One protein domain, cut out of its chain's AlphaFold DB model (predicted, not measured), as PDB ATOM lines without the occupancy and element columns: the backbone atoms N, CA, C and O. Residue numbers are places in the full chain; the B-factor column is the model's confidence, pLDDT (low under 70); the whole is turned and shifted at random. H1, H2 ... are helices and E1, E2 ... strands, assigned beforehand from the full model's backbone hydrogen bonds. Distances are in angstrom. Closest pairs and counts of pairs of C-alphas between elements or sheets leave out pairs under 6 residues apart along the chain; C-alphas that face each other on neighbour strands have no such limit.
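This is residues 103 to 203 of the 204 residues of an uncharacterized protein of Candidatus Pacearchaeota archaeon (UniProt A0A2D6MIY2). Two long antiparallel strands, E1 and E3, make a narrow ribbon, with the long helix H3 beside it on the E3 side and the small helix H2 over E1. The short strand E2 crosses E1 at a single point, and after H3 a link of 20 residues, 171 to 190, runs back along much of the long axis to H4, which lies at one end of that axis and whose tip, residues 198 to 202, sticks out with Asn 203. The printed part has 101 residues, with four named helices and three named strands in the order H1 E1 E2 H2 E3 H3 H4; the sheet runs E2 E1 E3, and the class is mixed, helices and strands. The whole is loose, with a radius of gyration of the C-alphas of 16.2 A, and elongated, spanning 50 by 25 by 25 A.

H1, residues 103 to 107, only grazes the sheet; the closest C-alphas of H1 and E1, residues 109 to 117, are those of Asp 104 and Ile 110, 5.7 A apart. E1 is the inner strand. E2, residues 126 to 128, is an edge strand and meets E1 only at a point, where C-alphas 127 and 114 face each other at 4.4 A. H2, residues 130 to 134, is on the sheet over E1, at a height over the sheet of 8.1 A; their closest C-alphas, those of Tyr 113 and Lys 130, are 6.4 A apart. E3, residues 140 to 148, is the other edge strand and antiparallel to E1, at 161 degrees between directions; N 110 and O 147, at 2.9 A, and N 141 and O 116, at 2.8 A, are within hydrogen-bond range. H3, residues 153 to 170, is on the sheet beside the strands, over none of them, at a height over the sheet of 4.0 A, only just above the sheet's level. The closest C-alphas of H3 and E3 are those of Val 148 and Val 156, 5.9 A apart. H4, residues 191 to 202, is not on the sheet and is apart from H3, but only just, at 8.1 A. In H1, H2 and H4 every O i to N i+4 pair is within hydrogen-bond range; in H3, 12 of 14 are.

H1 begins at C-alpha 103, (134.375, 140.977, 141.241). E1 is 26.9 A long, E3 25.5 A and H3 26.5 A; H3 begins at C-alpha 153, (136.112, 138.164, 159.840). H4, 16.3 A long, ends at C-alpha 202, (114.389, 140.086, 164.565).

The C-alphas farthest apart, those of Asn 138 and Lys 202, are 51.8 A apart. The printed part has no cut. The link from H3 to H4, residues 171 to 190, is long. The mean pLDDT of the printed part is 92.8, and residue 203 is under 70.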
ATOM      1  N   ASN A 103     133.039 141.467 141.587       94.75
ATOM      2  CA  ASN A 103     134.375 140.977 141.241       94.75
ATOM      3  C   ASN A 103     135.412 141.294 142.328       94.75
ATOM      4  O   ASN A 103     136.278 140.462 142.597       94.75
ATOM      5  N   ASP A 104     135.308 142.447 142.997       95.75
ATOM      6  CA  ASP A 104     136.169 142.759 144.144       95.75
ATOM      7  C   ASP A 104     135.918 141.785 145.300       95.75
ATOM      8  O   ASP A 104     136.865 141.307 145.918       95.75
ATOM      9  N   TYR A 105     134.659 141.411 145.557       95.12
ATOM     10  CA  TYR A 105     134.347 140.409 146.585       95.12
ATOM     11  C   TYR A 105     134.816 139.001 146.214       95.12
ATOM     12  O   TYR A 105     135.224 138.263 147.114       95.12
ATOM     13  N   LEU A 106     134.784 138.634 144.928       92.69
ATOM     14  CA  LEU A 106     135.342 137.370 144.432       92.69
ATOM     15  C   LEU A 106     136.864 137.323 144.598       92.69
ATOM     16  O   LEU A 106     137.394 136.300 145.021       92.69
ATOM     17  N   ARG A 107     137.555 138.433 144.311       94.94
ATOM     18  CA  ARG A 107     138.993 138.586 144.583       94.94
ATOM     19  C   ARG A 107     139.293 138.611 146.085       94.94
ATOM     20  O   ARG A 107     140.334 138.137 146.517       94.94
ATOM     21  N   GLY A 108     138.369 139.161 146.866       95.81
ATOM     22  CA  GLY A 108     138.455 139.315 148.312       95.81
ATOM     23  C   GLY A 108     139.114 140.608 148.780       95.81
ATOM     24  O   GLY A 108     139.202 140.844 149.985       95.81
ATOM     25  N   SER A 109     139.506 141.472 147.848       96.94
ATOM     26  CA  SER A 109     140.177 142.735 148.120       96.94
ATOM     27  C   SER A 109     139.792 143.818 147.112       96.94
ATOM     28  O   SER A 109     139.311 143.543 146.008       96.94
ATOM     29  N   ILE A 110     140.031 145.072 147.495       97.31
ATOM     30  CA  ILE A 110     139.914 146.252 146.640       97.31
ATOM     31  C   ILE A 110     141.131 147.158 146.820       97.31
ATOM     32  O   ILE A 110     141.628 147.327 147.928       97.31
ATOM     33  N   THR A 111     141.608 147.770 145.739       97.31
ATOM     34  CA  THR A 111     142.670 148.782 145.816       97.31
ATOM     35  C   THR A 111     142.039 150.147 146.038       97.31
ATOM     36  O   THR A 111     141.157 150.549 145.276       97.31
ATOM     37  N   ARG A 112     142.483 150.857 147.073       97.00
ATOM     38  CA  ARG A 112     141.965 152.173 147.459       97.00
ATOM     39  C   ARG A 112     143.034 153.237 147.258       97.00
ATOM     40  O   ARG A 112     144.218 152.951 147.417       97.00
ATOM     41  N   TYR A 113     142.605 154.455 146.942       97.44
ATOM     42  CA  TYR A 113     143.488 155.583 146.649       97.44
ATOM     43  C   TYR A 113     143.081 156.777 147.497       97.44
ATOM     44  O   TYR A 113     141.907 157.132 147.545       97.44
ATOM     45  N   PHE A 114     144.043 157.421 148.142       97.12
ATOM     46  CA  PHE A 114     143.807 158.584 148.989       97.12
ATOM     47  C   PHE A 114     144.701 159.744 148.580       97.12
ATOM     48  O   PHE A 114     145.799 159.540 148.058       97.12
ATOM     49  N   ALA A 115     144.225 160.959 148.841       96.81
ATOM     50  CA  ALA A 115     144.944 162.197 148.596       96.81
ATOM     51  C   ALA A 115     144.884 163.133 149.814       96.81
ATOM     52  O   ALA A 115     143.925 163.132 150.588       96.81
ATOM     53  N   GLN A 116     145.923 163.951 149.962       96.12
ATOM     54  CA  GLN A 116     146.030 165.040 150.935       96.12
ATOM     55  C   GLN A 116     146.807 166.187 150.288       96.12
ATOM     56  O   GLN A 116     147.702 165.936 149.482       96.12
ATOM     57  N   LYS A 117     146.493 167.446 150.613       95.19
ATOM     58  CA  LYS A 117     147.267 168.589 150.100       95.19
ATOM     59  C   LYS A 117     148.745 168.439 150.476       95.19
ATOM     60  O   LYS A 117     149.073 168.171 151.625       95.19
ATOM     61  N   ALA A 118     149.643 168.605 149.509       93.88
ATOM     62  CA  ALA A 118     151.071 168.363 149.707       93.88
ATOM     63  C   ALA A 118     151.722 169.398 150.636       93.88
ATOM     64  O   ALA A 118     152.649 169.061 151.371       93.88
ATOM     65  N   ASN A 119     151.221 170.636 150.600       93.56
ATOM     66  CA  ASN A 119     151.738 171.780 151.348       93.56
ATOM     67  C   ASN A 119     151.112 171.960 152.741       93.56
ATOM     68  O   ASN A 119     151.519 172.866 153.462       93.56
ATOM     69  N   ASP A 120     150.132 171.137 153.113       91.75
ATOM     70  CA  ASP A 120     149.452 171.209 154.405       91.75
ATOM     71  C   ASP A 120     149.349 169.809 155.009       91.75
ATOM     72  O   ASP A 120     148.509 168.993 154.630       91.75
ATOM     73  N   TYR A 121     150.228 169.543 155.972       85.31
ATOM     74  CA  TYR A 121     150.314 168.257 156.654       85.31
ATOM     75  C   TYR A 121     149.077 167.936 157.512       85.31
ATOM     76  O   TYR A 121     148.816 166.770 157.809       85.31
ATOM     77  N   TYR A 122     148.294 168.951 157.887       89.19
ATOM     78  CA  TYR A 122     147.062 168.797 158.659       89.19
ATOM     79  C   TYR A 122     145.810 168.825 157.779       89.19
ATOM     80  O   TYR A 122     144.695 168.717 158.295       89.19
ATOM     81  N   ALA A 123     145.973 168.942 156.456       92.69
ATOM     82  CA  ALA A 123     144.855 168.925 155.533       92.69
ATOM     83  C   ALA A 123     144.062 167.623 155.654       92.69
ATOM     84  O   ALA A 123     144.604 166.547 155.919       92.69
ATOM     85  N   VAL A 124     142.761 167.728 155.393       93.94
ATOM     86  CA  VAL A 124     141.859 166.579 155.365       93.94
ATOM     87  C   VAL A 124     142.341 165.572 154.322       93.94
ATOM     88  O   VAL A 124     142.568 165.917 153.161       93.94
ATOM     89  N   ILE A 125     142.472 164.325 154.761       96.38
ATOM     90  CA  ILE A 125     142.712 163.171 153.902       96.38
ATOM     91  C   ILE A 125     141.365 162.720 153.338       96.38
ATOM     92  O   ILE A 125     140.379 162.645 154.074       96.38
ATOM     93  N   PHE A 126     141.312 162.404 152.051       96.56
ATOM     94  CA  PHE A 126     140.095 161.914 151.411       96.56
ATOM     95  C   PHE A 126     140.396 160.845 150.366       96.56
ATOM     96  O   PHE A 126     141.517 160.741 149.864       96.56
ATOM     97  N   GLU A 127     139.388 160.032 150.070       96.94
ATOM     98  CA  GLU A 127     139.474 158.962 149.082       96.94
ATOM     99  C   GLU A 127     139.254 159.525 147.671       96.94
ATOM    100  O   GLU A 127     138.419 160.407 147.467       96.94
ATOM    101  N   THR A 128     140.032 159.050 146.700       97.06
ATOM    102  CA  THR A 128     140.041 159.544 145.318       97.06
ATOM    103  C   THR A 128     140.060 158.398 144.301       97.06
ATOM    104  O   THR A 128     140.052 157.219 144.655       97.06
ATOM    105  N   THR A 129     140.039 158.727 143.010       95.88
ATOM    106  CA  THR A 129     139.996 157.742 141.924       95.88
ATOM    107  C   THR A 129     141.389 157.212 141.567       95.88
ATOM    108  O   THR A 129     142.405 157.884 141.751       95.88
ATOM    109  N   LYS A 130     141.432 156.021 140.950       95.50
ATOM    110  CA  LYS A 130     142.652 155.488 140.320       95.50
ATOM    111  C   LYS A 130     143.230 156.457 139.287       95.50
ATOM    112  O   LYS A 130     144.446 156.592 139.192       95.50
ATOM    113  N   ASP A 131     142.370 157.115 138.513       94.25
ATOM    114  CA  ASP A 131     142.801 158.071 137.492       94.25
ATOM    115  C   ASP A 131     143.518 159.271 138.120       94.25
ATOM    116  O   ASP A 131     144.632 159.598 137.717       94.25
ATOM    117  N   ALA A 132     142.959 159.843 139.192       93.88
ATOM    118  CA  ALA A 132     143.598 160.930 139.928       93.88
ATOM    119  C   ALA A 132     144.927 160.506 140.577       93.88
ATOM    120  O   ALA A 132     145.869 161.295 140.627       93.88
ATOM    121  N   TYR A 133     145.020 159.257 141.043       95.00
ATOM    122  CA  TYR A 133     146.271 158.681 141.538       95.00
ATOM    123  C   TYR A 133     147.292 158.397 140.429       95.00
ATOM    124  O   TYR A 133     148.488 158.458 140.676       95.00
ATOM    125  N   THR A 134     146.856 158.063 139.217       94.56
ATOM    126  CA  THR A 134     147.764 157.789 138.091       94.56
ATOM    127  C   THR A 134     148.295 159.101 137.514       94.56
ATOM    128  O   THR A 134     149.492 159.251 137.286       94.56
ATOM    129  N   ASN A 135     147.413 160.091 137.377       92.31
ATOM    130  CA  ASN A 135     147.704 161.434 136.889       92.31
ATOM    131  C   ASN A 135     147.948 162.395 138.069       92.31
ATOM    132  O   ASN A 135     147.204 163.367 138.247       92.31
ATOM    133  N   LYS A 136     148.951 162.086 138.909       91.56
ATOM    134  CA  LYS A 136     149.217 162.800 140.174       91.56
ATOM    135  C   LYS A 136     149.503 164.280 139.940       91.56
ATOM    136  O   LYS A 136     150.358 164.640 139.135       91.56
ATOM    137  N   SER A 137     148.849 165.131 140.723       91.19
ATOM    138  CA  SER A 137     149.210 166.543 140.835       91.19
ATOM    139  C   SER A 137     150.220 166.752 141.957       91.19
ATOM    140  O   SER A 137     150.011 166.280 143.071       91.19
ATOM    141  N   ASN A 138     151.266 167.541 141.706       92.06
ATOM    142  CA  ASN A 138     152.260 167.908 142.725       92.06
ATOM    143  C   ASN A 138     151.671 168.748 143.876       92.06
ATOM    144  O   ASN A 138     152.321 168.944 144.899       92.06
ATOM    145  N   LEU A 139     150.434 169.240 143.728       93.06
ATOM    146  CA  LEU A 139     149.698 169.933 144.787       93.06
ATOM    147  C   LEU A 139     149.198 168.978 145.882       93.06
ATOM    148  O   LEU A 139     148.776 169.437 146.945       93.06
ATOM    149  N   TYR A 140     149.237 167.666 145.636       95.75
ATOM    150  CA  TYR A 140     148.753 166.635 146.545       95.75
ATOM    151  C   TYR A 140     149.798 165.537 146.733       95.75
ATOM    152  O   TYR A 140     150.551 165.180 145.832       95.75
ATOM    153  N   ARG A 141     149.819 164.971 147.934       95.12
ATOM    154  CA  ARG A 141     150.442 163.680 148.205       95.12
ATOM    155  C   ARG A 141     149.376 162.600 148.142       95.12
ATOM    156  O   ARG A 141     148.217 162.845 148.476       95.12
ATOM    157  N   TYR A 142     149.792 161.408 147.743       96.19
ATOM    158  CA  TYR A 142     148.889 160.298 147.501       96.19
ATOM    159  C   TYR A 142     149.392 159.032 148.170       96.19
ATOM    160  O   TYR A 142     150.601 158.841 148.303       96.19
ATOM    161  N   VAL A 143     148.465 158.144 148.510       96.56
ATOM    162  CA  VAL A 143     148.775 156.784 148.944       96.56
ATOM    163  C   VAL A 143     147.776 155.807 148.344       96.56
ATOM    164  O   VAL A 143     146.596 156.127 148.195       96.56
ATOM    165  N   GLU A 144     148.259 154.623 147.987       97.12
ATOM    166  CA  GLU A 144     147.430 153.500 147.570       97.12
ATOM    167  C   GLU A 144     147.724 152.287 148.442       97.12
ATOM    168  O   GLU A 144     148.825 152.140 148.974       97.12
ATOM    169  N   PHE A 145     146.728 151.423 148.597       96.94
ATOM    170  CA  PHE A 145     146.890 150.149 149.279       96.94
ATOM    171  C   PHE A 145     145.761 149.193 148.913       96.94
ATOM    172  O   PHE A 145     144.663 149.599 148.521       96.94
ATOM    173  N   GLU A 146     146.041 147.904 149.058       97.25
ATOM    174  CA  GLU A 146     145.035 146.857 148.966       97.25
ATOM    175  C   GLU A 146     144.290 146.731 150.299       97.25
ATOM    176  O   GLU A 146     144.888 146.806 151.368       97.25
ATOM    177  N   TRP A 147     142.972 146.587 150.238       97.56
ATOM    178  CA  TRP A 147     142.084 146.520 151.390       97.56
ATOM    179  C   TRP A 147     141.247 145.250 151.330       97.56
ATOM    180  O   TRP A 147     140.586 144.997 150.321       97.56
ATOM    181  N   VAL A 148     141.251 144.461 152.400       97.75
ATOM    182  CA  VAL A 148     140.606 143.144 152.421       97.75
ATOM    183  C   VAL A 148     139.121 143.295 152.753       97.75
ATOM    184  O   VAL A 148     138.755 143.959 153.724       97.75
ATOM    185  N   ILE A 149     138.247 142.695 151.943       97.06
ATOM    186  CA  ILE A 149     136.782 142.862 152.035       97.06
ATOM    187  C   ILE A 149     135.996 141.541 152.041       97.06
ATOM    188  O   ILE A 149     134.788 141.552 152.292       97.06
ATOM    189  N   SER A 150     136.662 140.402 151.843       95.38
ATOM    190  CA  SER A 150     136.067 139.064 151.973       95.38
ATOM    191  C   SER A 150     136.955 138.151 152.811       95.38
ATOM    192  O   SER A 150     138.135 138.418 153.006       95.38
ATOM    193  N   GLY A 151     136.388 137.041 153.284       92.62
ATOM    194  CA  GLY A 151     137.106 136.033 154.063       92.62
ATOM    195  C   GLY A 151     136.676 135.997 155.526       92.62
ATOM    196  O   GLY A 151     135.641 136.554 155.907       92.62
ATOM    197  N   ILE A 152     137.463 135.296 156.345       94.00
ATOM    198  CA  ILE A 152     137.177 135.097 157.769       94.00
ATOM    199  C   ILE A 152     137.292 136.439 158.495       94.00
ATOM    200  O   ILE A 152     138.341 137.074 158.478       94.00
ATOM    201  N   LYS A 153     136.227 136.851 159.186       94.44
ATOM    202  CA  LYS A 153     136.112 138.164 159.840       94.44
ATOM    203  C   LYS A 153     137.303 138.539 160.726       94.44
ATOM    204  O   LYS A 153     137.774 139.670 160.663       94.44
ATOM    205  N   SER A 154     137.789 137.610 161.552       95.19
ATOM    206  CA  SER A 154     138.934 137.849 162.443       95.19
ATOM    207  C   SER A 154     140.237 138.076 161.676       95.19
ATOM    208  O   SER A 154     141.034 138.926 162.073       95.19
ATOM    209  N   VAL A 155     140.426 137.364 160.562       95.62
ATOM    210  CA  VAL A 155     141.575 137.529 159.661       95.62
ATOM    211  C   VAL A 155     141.503 138.896 158.991       95.62
ATOM    212  O   VAL A 155     142.415 139.693 159.174       95.62
ATOM    213  N   VAL A 156     140.366 139.231 158.367       96.94
ATOM    214  CA  VAL A 156     140.149 140.537 157.713       96.94
ATOM    215  C   VAL A 156     140.386 141.693 158.685       96.94
ATOM    216  O   VAL A 156     141.095 142.646 158.373       96.94
ATOM    217  N   MET A 157     139.832 141.607 159.897       97.31
ATOM    218  CA  MET A 157     140.012 142.629 160.928       97.31
ATOM    219  C   MET A 157     141.480 142.806 161.332       97.31
ATOM    220  O   MET A 157     141.907 143.927 161.611       97.31
ATOM    221  N   THR A 158     142.239 141.711 161.392       97.81
ATOM    222  CA  THR A 158     143.657 141.731 161.764       97.81
ATOM    223  C   THR A 158     144.504 142.305 160.633       97.81
ATOM    224  O   THR A 158     145.271 143.236 160.871       97.81
ATOM    225  N   GLU A 159     144.320 141.823 159.404       97.62
ATOM    226  CA  GLU A 159     145.057 142.280 158.219       97.62
ATOM    227  C   GLU A 159     144.833 143.768 157.959       97.62
ATOM    228  O   GLU A 159     145.788 144.544 157.910       97.62
ATOM    229  N   ASN A 160     143.576 144.210 157.922       98.06
ATOM    230  CA  ASN A 160     143.259 145.616 157.696       98.06
ATOM    231  C   ASN A 160     143.786 146.525 158.818       98.06
ATOM    232  O   ASN A 160     144.189 147.657 158.553       98.06
ATOM    233  N   ARG A 161     143.863 146.045 160.069       97.00
ATOM    234  CA  ARG A 161     144.503 146.800 161.162       97.00
ATOM    235  C   ARG A 161     146.009 146.952 160.941       97.00
ATOM    236  O   ARG A 161     146.545 148.027 161.203       97.00
ATOM    237  N   LEU A 162     146.689 145.906 160.471       96.44
ATOM    238  CA  LEU A 162     148.115 145.979 160.136       96.44
ATOM    239  C   LEU A 162     148.359 146.967 158.992       96.44
ATOM    240  O   LEU A 162     149.240 147.816 159.109       96.44
ATOM    241  N   ILE A 163     147.524 146.920 157.953       96.31
ATOM    242  CA  ILE A 163     147.564 147.843 156.811       96.31
ATOM    243  C   ILE A 163     147.376 149.291 157.286       96.31
ATOM    244  O   ILE A 163     148.223 150.142 157.012       96.31
ATOM    245  N   MET A 164     146.337 149.568 158.087       96.31
ATOM    246  CA  MET A 164     146.105 150.894 158.681       96.31
ATOM    247  C   MET A 164     147.309 151.397 159.476       96.31
ATOM    248  O   MET A 164     147.700 152.553 159.332       96.31
ATOM    249  N   ASN A 165     147.893 150.545 160.322       94.88
ATOM    250  CA  ASN A 165     149.030 150.917 161.161       94.88
ATOM    251  C   ASN A 165     150.290 151.196 160.338       94.88
ATOM    252  O   ASN A 165     151.041 152.105 160.689       94.88
ATOM    253  N   GLY A 166     150.519 150.430 159.269       95.25
ATOM    254  CA  GLY A 166     151.623 150.649 158.341       95.25
ATOM    255  C   GLY A 166     151.487 151.993 157.635       95.25
ATOM    256  O   GLY A 166     152.355 152.849 157.768       95.25
ATOM    257  N   ILE A 167     150.347 152.225 156.984       95.56
ATOM    258  CA  ILE A 167     150.129 153.438 156.189       95.56
ATOM    259  C   ILE A 167     150.080 154.684 157.067       95.56
ATOM    260  O   ILE A 167     150.566 155.733 156.669       95.56
ATOM    261  N   ASN A 168     149.549 154.592 158.287       95.44
ATOM    262  CA  ASN A 168     149.496 155.733 159.197       95.44
ATOM    263  C   ASN A 168     150.884 156.239 159.634       95.44
ATOM    264  O   ASN A 168     150.954 157.306 160.234       95.44
ATOM    265  N   ARG A 169     151.974 155.507 159.364       91.62
ATOM    266  CA  ARG A 169     153.345 156.010 159.557       91.62
ATOM    267  C   ARG A 169     153.727 157.009 158.468       91.62
ATOM    268  O   ARG A 169     154.212 158.089 158.787       91.62
ATOM    269  N   ASP A 170     153.434 156.674 157.213       87.75
ATOM    270  CA  ASP A 170     153.801 157.480 156.041       87.75
ATOM    271  C   ASP A 170     152.729 158.525 155.686       87.75
ATOM    272  O   ASP A 170     153.011 159.563 155.085       87.75
ATOM    273  N   PHE A 171     151.487 158.272 156.104       92.06
ATOM    274  CA  PHE A 171     150.312 159.095 155.843       92.06
ATOM    275  C   PHE A 171     149.480 159.324 157.124       92.06
ATOM    276  O   PHE A 171     148.399 158.741 157.300       92.06
ATOM    277  N   PRO A 172     149.983 160.132 158.078       92.31
ATOM    278  CA  PRO A 172     149.404 160.186 159.418       92.31
ATOM    279  C   PRO A 172     148.004 160.796 159.453       92.31
ATOM    280  O   PRO A 172     147.723 161.815 158.832       92.31
ATOM    281  N   GLY A 173     147.111 160.159 160.212       91.50
ATOM    282  CA  GLY A 173     145.702 160.539 160.324       91.50
ATOM    283  C   GLY A 173     144.760 159.673 159.490       91.50
ATOM    284  O   GLY A 173     143.567 159.643 159.790       91.50
ATOM    285  N   ILE A 174     145.270 158.899 158.523       93.44
ATOM    286  CA  ILE A 174     144.442 158.017 157.686       93.44
ATOM    287  C   ILE A 174     143.697 156.956 158.504       93.44
ATOM    288  O   ILE A 174     142.560 156.608 158.191       93.44
ATOM    289  N   SER A 175     144.294 156.486 159.603       92.06
ATOM    290  CA  SER A 175     143.684 155.480 160.479       92.06
ATOM    291  C   SER A 175     142.406 155.974 161.161       92.06
ATOM    292  O   SER A 175     141.592 155.155 161.574       92.06
ATOM    293  N   LYS A 176     142.190 157.295 161.241       91.19
ATOM    294  CA  LYS A 176     140.952 157.890 161.768       91.19
ATOM    295  C   LYS A 176     139.787 157.815 160.776       91.19
ATOM    296  O   LYS A 176     138.642 157.967 161.184       91.19
ATOM    297  N   LEU A 177     140.076 157.609 159.490       92.38
ATOM    298  CA  LEU A 177     139.083 157.534 158.412       92.38
ATOM    299  C   LEU A 177     138.689 156.096 158.062       92.38
ATOM    300  O   LEU A 177     137.673 155.868 157.406       92.38
ATOM    301  N   LEU A 178     139.508 155.132 158.474       93.81
ATOM    302  CA  LEU A 178     139.354 153.726 158.138       93.81
ATOM    303  C   LEU A 178     138.856 152.939 159.347       93.81
ATOM    304  O   LEU A 178     139.269 153.166 160.482       93.81
ATOM    305  N   PHE A 179     137.996 151.960 159.087       94.56
ATOM    306  CA  PHE A 179     137.568 150.974 160.073       94.56
ATOM    307  C   PHE A 179     137.939 149.577 159.560       94.56
ATOM    308  O   PHE A 179     137.610 149.285 158.417       94.56
ATOM    309  N   PRO A 180     138.568 148.678 160.345       96.06
ATOM    310  CA  PRO A 180     139.103 147.419 159.816       96.06
ATOM    311  C   PRO A 180     138.107 146.507 159.087       96.06
ATOM    312  O   PRO A 180     138.507 145.761 158.207       96.06
ATOM    313  N   LEU A 181     136.813 146.549 159.422       96.31
ATOM    314  CA  LEU A 181     135.773 145.779 158.718       96.31
ATOM    315  C   LEU A 181     134.959 146.643 157.736       96.31
ATOM    316  O   LEU A 181     133.869 146.255 157.316       96.31
ATOM    317  N   GLN A 182     135.451 147.831 157.375       94.88
ATOM    318  CA  GLN A 182     134.826 148.683 156.367       94.88
ATOM    319  C   GLN A 182     134.763 147.918 155.043       94.88
ATOM    320  O   GLN A 182     135.763 147.348 154.612       94.88
ATOM    321  N   LEU A 183     133.584 147.928 154.413       95.06
ATOM    322  CA  LEU A 183     133.270 147.215 153.167       95.06
ATOM    323  C   LEU A 183     133.243 145.678 153.272       95.06
ATOM    324  O   LEU A 183     132.887 145.029 152.295       95.06
ATOM    325  N   TRP A 184     133.546 145.081 154.429       96.38
ATOM    326  CA  TRP A 184     133.543 143.624 154.558       96.38
ATOM    327  C   TRP A 184     132.132 143.031 154.444       96.38
ATOM    328  O   TRP A 184     131.167 143.535 155.036       96.38
ATOM    329  N   ARG A 185     132.014 141.911 153.722       92.19
ATOM    330  CA  ARG A 185     130.794 141.097 153.666       92.19
ATOM    331  C   ARG A 185     131.081 139.668 154.136       92.19
ATOM    332  O   ARG A 185     132.073 139.076 153.715       92.19
ATOM    333  N   PRO A 186     130.196 139.077 154.958       88.38
ATOM    334  CA  PRO A 186     130.338 137.682 155.338       88.38
ATOM    335  C   PRO A 186     130.130 136.778 154.120       88.38
ATOM    336  O   PRO A 186     129.225 137.005 153.311       88.38
ATOM    337  N   SER A 187     130.940 135.728 154.010       85.44
ATOM    338  CA  SER A 187     130.769 134.696 152.986       85.44
ATOM    339  C   SER A 187     129.423 133.986 153.151       85.44
ATOM    340  O   SER A 187     128.927 133.821 154.271       85.44
ATOM    341  N   LYS A 188     128.807 133.566 152.039       82.56
ATOM    342  CA  LYS A 188     127.510 132.871 152.068       82.56
ATOM    343  C   LYS A 188     127.580 131.660 153.002       82.56
ATOM    344  O   LYS A 188     128.548 130.909 152.970       82.56
ATOM    345  N   ASN A 189     126.540 131.483 153.816       81.50
ATOM    346  CA  ASN A 189     126.396 130.396 154.795       81.50
ATOM    347  C   ASN A 189     127.430 130.374 155.938       81.50
ATOM    348  O   ASN A 189     127.417 129.445 156.740       81.50
ATOM    349  N   SER A 190     128.287 131.391 156.068       84.38
ATOM    350  CA  SER A 190     129.114 131.546 157.269       84.38
ATOM    351  C   SER A 190     128.255 131.843 158.510       84.38
ATOM    352  O   SER A 190     127.150 132.384 158.376       84.38
ATOM    353  N   PRO A 191     128.756 131.564 159.729       85.00
ATOM    354  CA  PRO A 191     128.075 131.952 160.964       85.00
ATOM    355  C   PRO A 191     127.714 133.443 160.996       85.00
ATOM    356  O   PRO A 191     126.586 133.792 161.330       85.00
ATOM    357  N   ASP A 192     128.622 134.318 160.549       86.31
ATOM    358  CA  ASP A 192     128.365 135.757 160.449       86.31
ATOM    359  C   ASP A 192     127.266 136.098 159.425       86.31
ATOM    360  O   ASP A 192     126.466 137.007 159.651       86.31
ATOM    361  N   TYR A 193     127.193 135.376 158.300       86.38
ATOM    362  CA  TYR A 193     126.127 135.557 157.310       86.38
ATOM    363  C   TYR A 193     124.764 135.182 157.889       86.38
ATOM    364  O   TYR A 193     123.800 135.939 157.750       86.38
ATOM    365  N   LEU A 194     124.685 134.038 158.573       85.06
ATOM    366  CA  LEU A 194     123.465 133.592 159.241       85.06
ATOM    367  C   LEU A 194     123.063 134.562 160.355       85.06
ATOM    368  O   LEU A 194     121.902 134.952 160.421       85.06
ATOM    369  N   GLN A 195     124.016 135.023 161.167       85.62
ATOM    370  CA  GLN A 195     123.772 136.002 162.225       85.62
ATOM    371  C   GLN A 195     123.241 137.325 161.663       85.62
ATOM    372  O   GLN A 195     122.243 137.841 162.165       85.62
ATOM    373  N   LYS A 196     123.847 137.845 160.587       85.88
ATOM    374  CA  LYS A 196     123.379 139.060 159.903       85.88
ATOM    375  C   LYS A 196     121.972 138.882 159.329       85.88
ATOM    376  O   LYS A 196     121.140 139.777 159.442       85.88
ATOM    377  N   LYS A 197     121.683 137.728 158.721       85.94
ATOM    378  CA  LYS A 197     120.342 137.425 158.201       85.94
ATOM    379  C   LYS A 197     119.315 137.347 159.335       85.94
ATOM    380  O   LYS A 197     118.238 137.916 159.211       85.94
ATOM    381  N   LEU A 198     119.664 136.710 160.454       85.56
ATOM    382  CA  LEU A 198     118.815 136.608 161.643       85.56
ATOM    383  C   LEU A 198     118.540 137.976 162.285       85.56
ATOM    384  O   LEU A 198     117.408 138.227 162.689       85.56
ATOM    385  N   SER A 199     119.529 138.875 162.358       87.12
ATOM    386  CA  SER A 199     119.325 140.215 162.929       87.12
ATOM    387  C   SER A 199     118.350 141.069 162.121       87.12
ATOM    388  O   SER A 199     117.625 141.864 162.703       87.12
ATOM    389  N   LEU A 200     118.301 140.887 160.797       85.94
ATOM    390  CA  LEU A 200     117.351 141.595 159.932       85.94
ATOM    391  C   LEU A 200     115.908 141.110 160.116       85.94
ATOM    392  O   LEU A 200     114.980 141.866 159.879       85.94
ATOM    393  N   VAL A 201     115.719 139.858 160.538       84.12
ATOM    394  CA  VAL A 201     114.388 139.275 160.777       84.12
ATOM    395  C   VAL A 201     113.866 139.607 162.181       84.12
ATOM    396  O   VAL A 201     112.661 139.701 162.377       84.12
ATOM    397  N   LYS A 202     114.758 139.788 163.167       74.75
ATOM    398  CA  LYS A 202     114.389 140.086 164.565       74.75
ATOM    399  C   LYS A 202     113.995 141.545 164.828       74.75
ATOM    400  O   LYS A 202     113.411 141.801 165.874       74.75
ATOM    401  N   ASN A 203     114.290 142.452 163.900       59.09
ATOM    402  CA  ASN A 203     113.904 143.862 163.972       59.09
ATOM    403  C   ASN A 203     112.921 144.206 162.828       59.09
ATOM    404  O   ASN A 203     113.352 144.854 161.871       59.09
TER     405      ASN A 203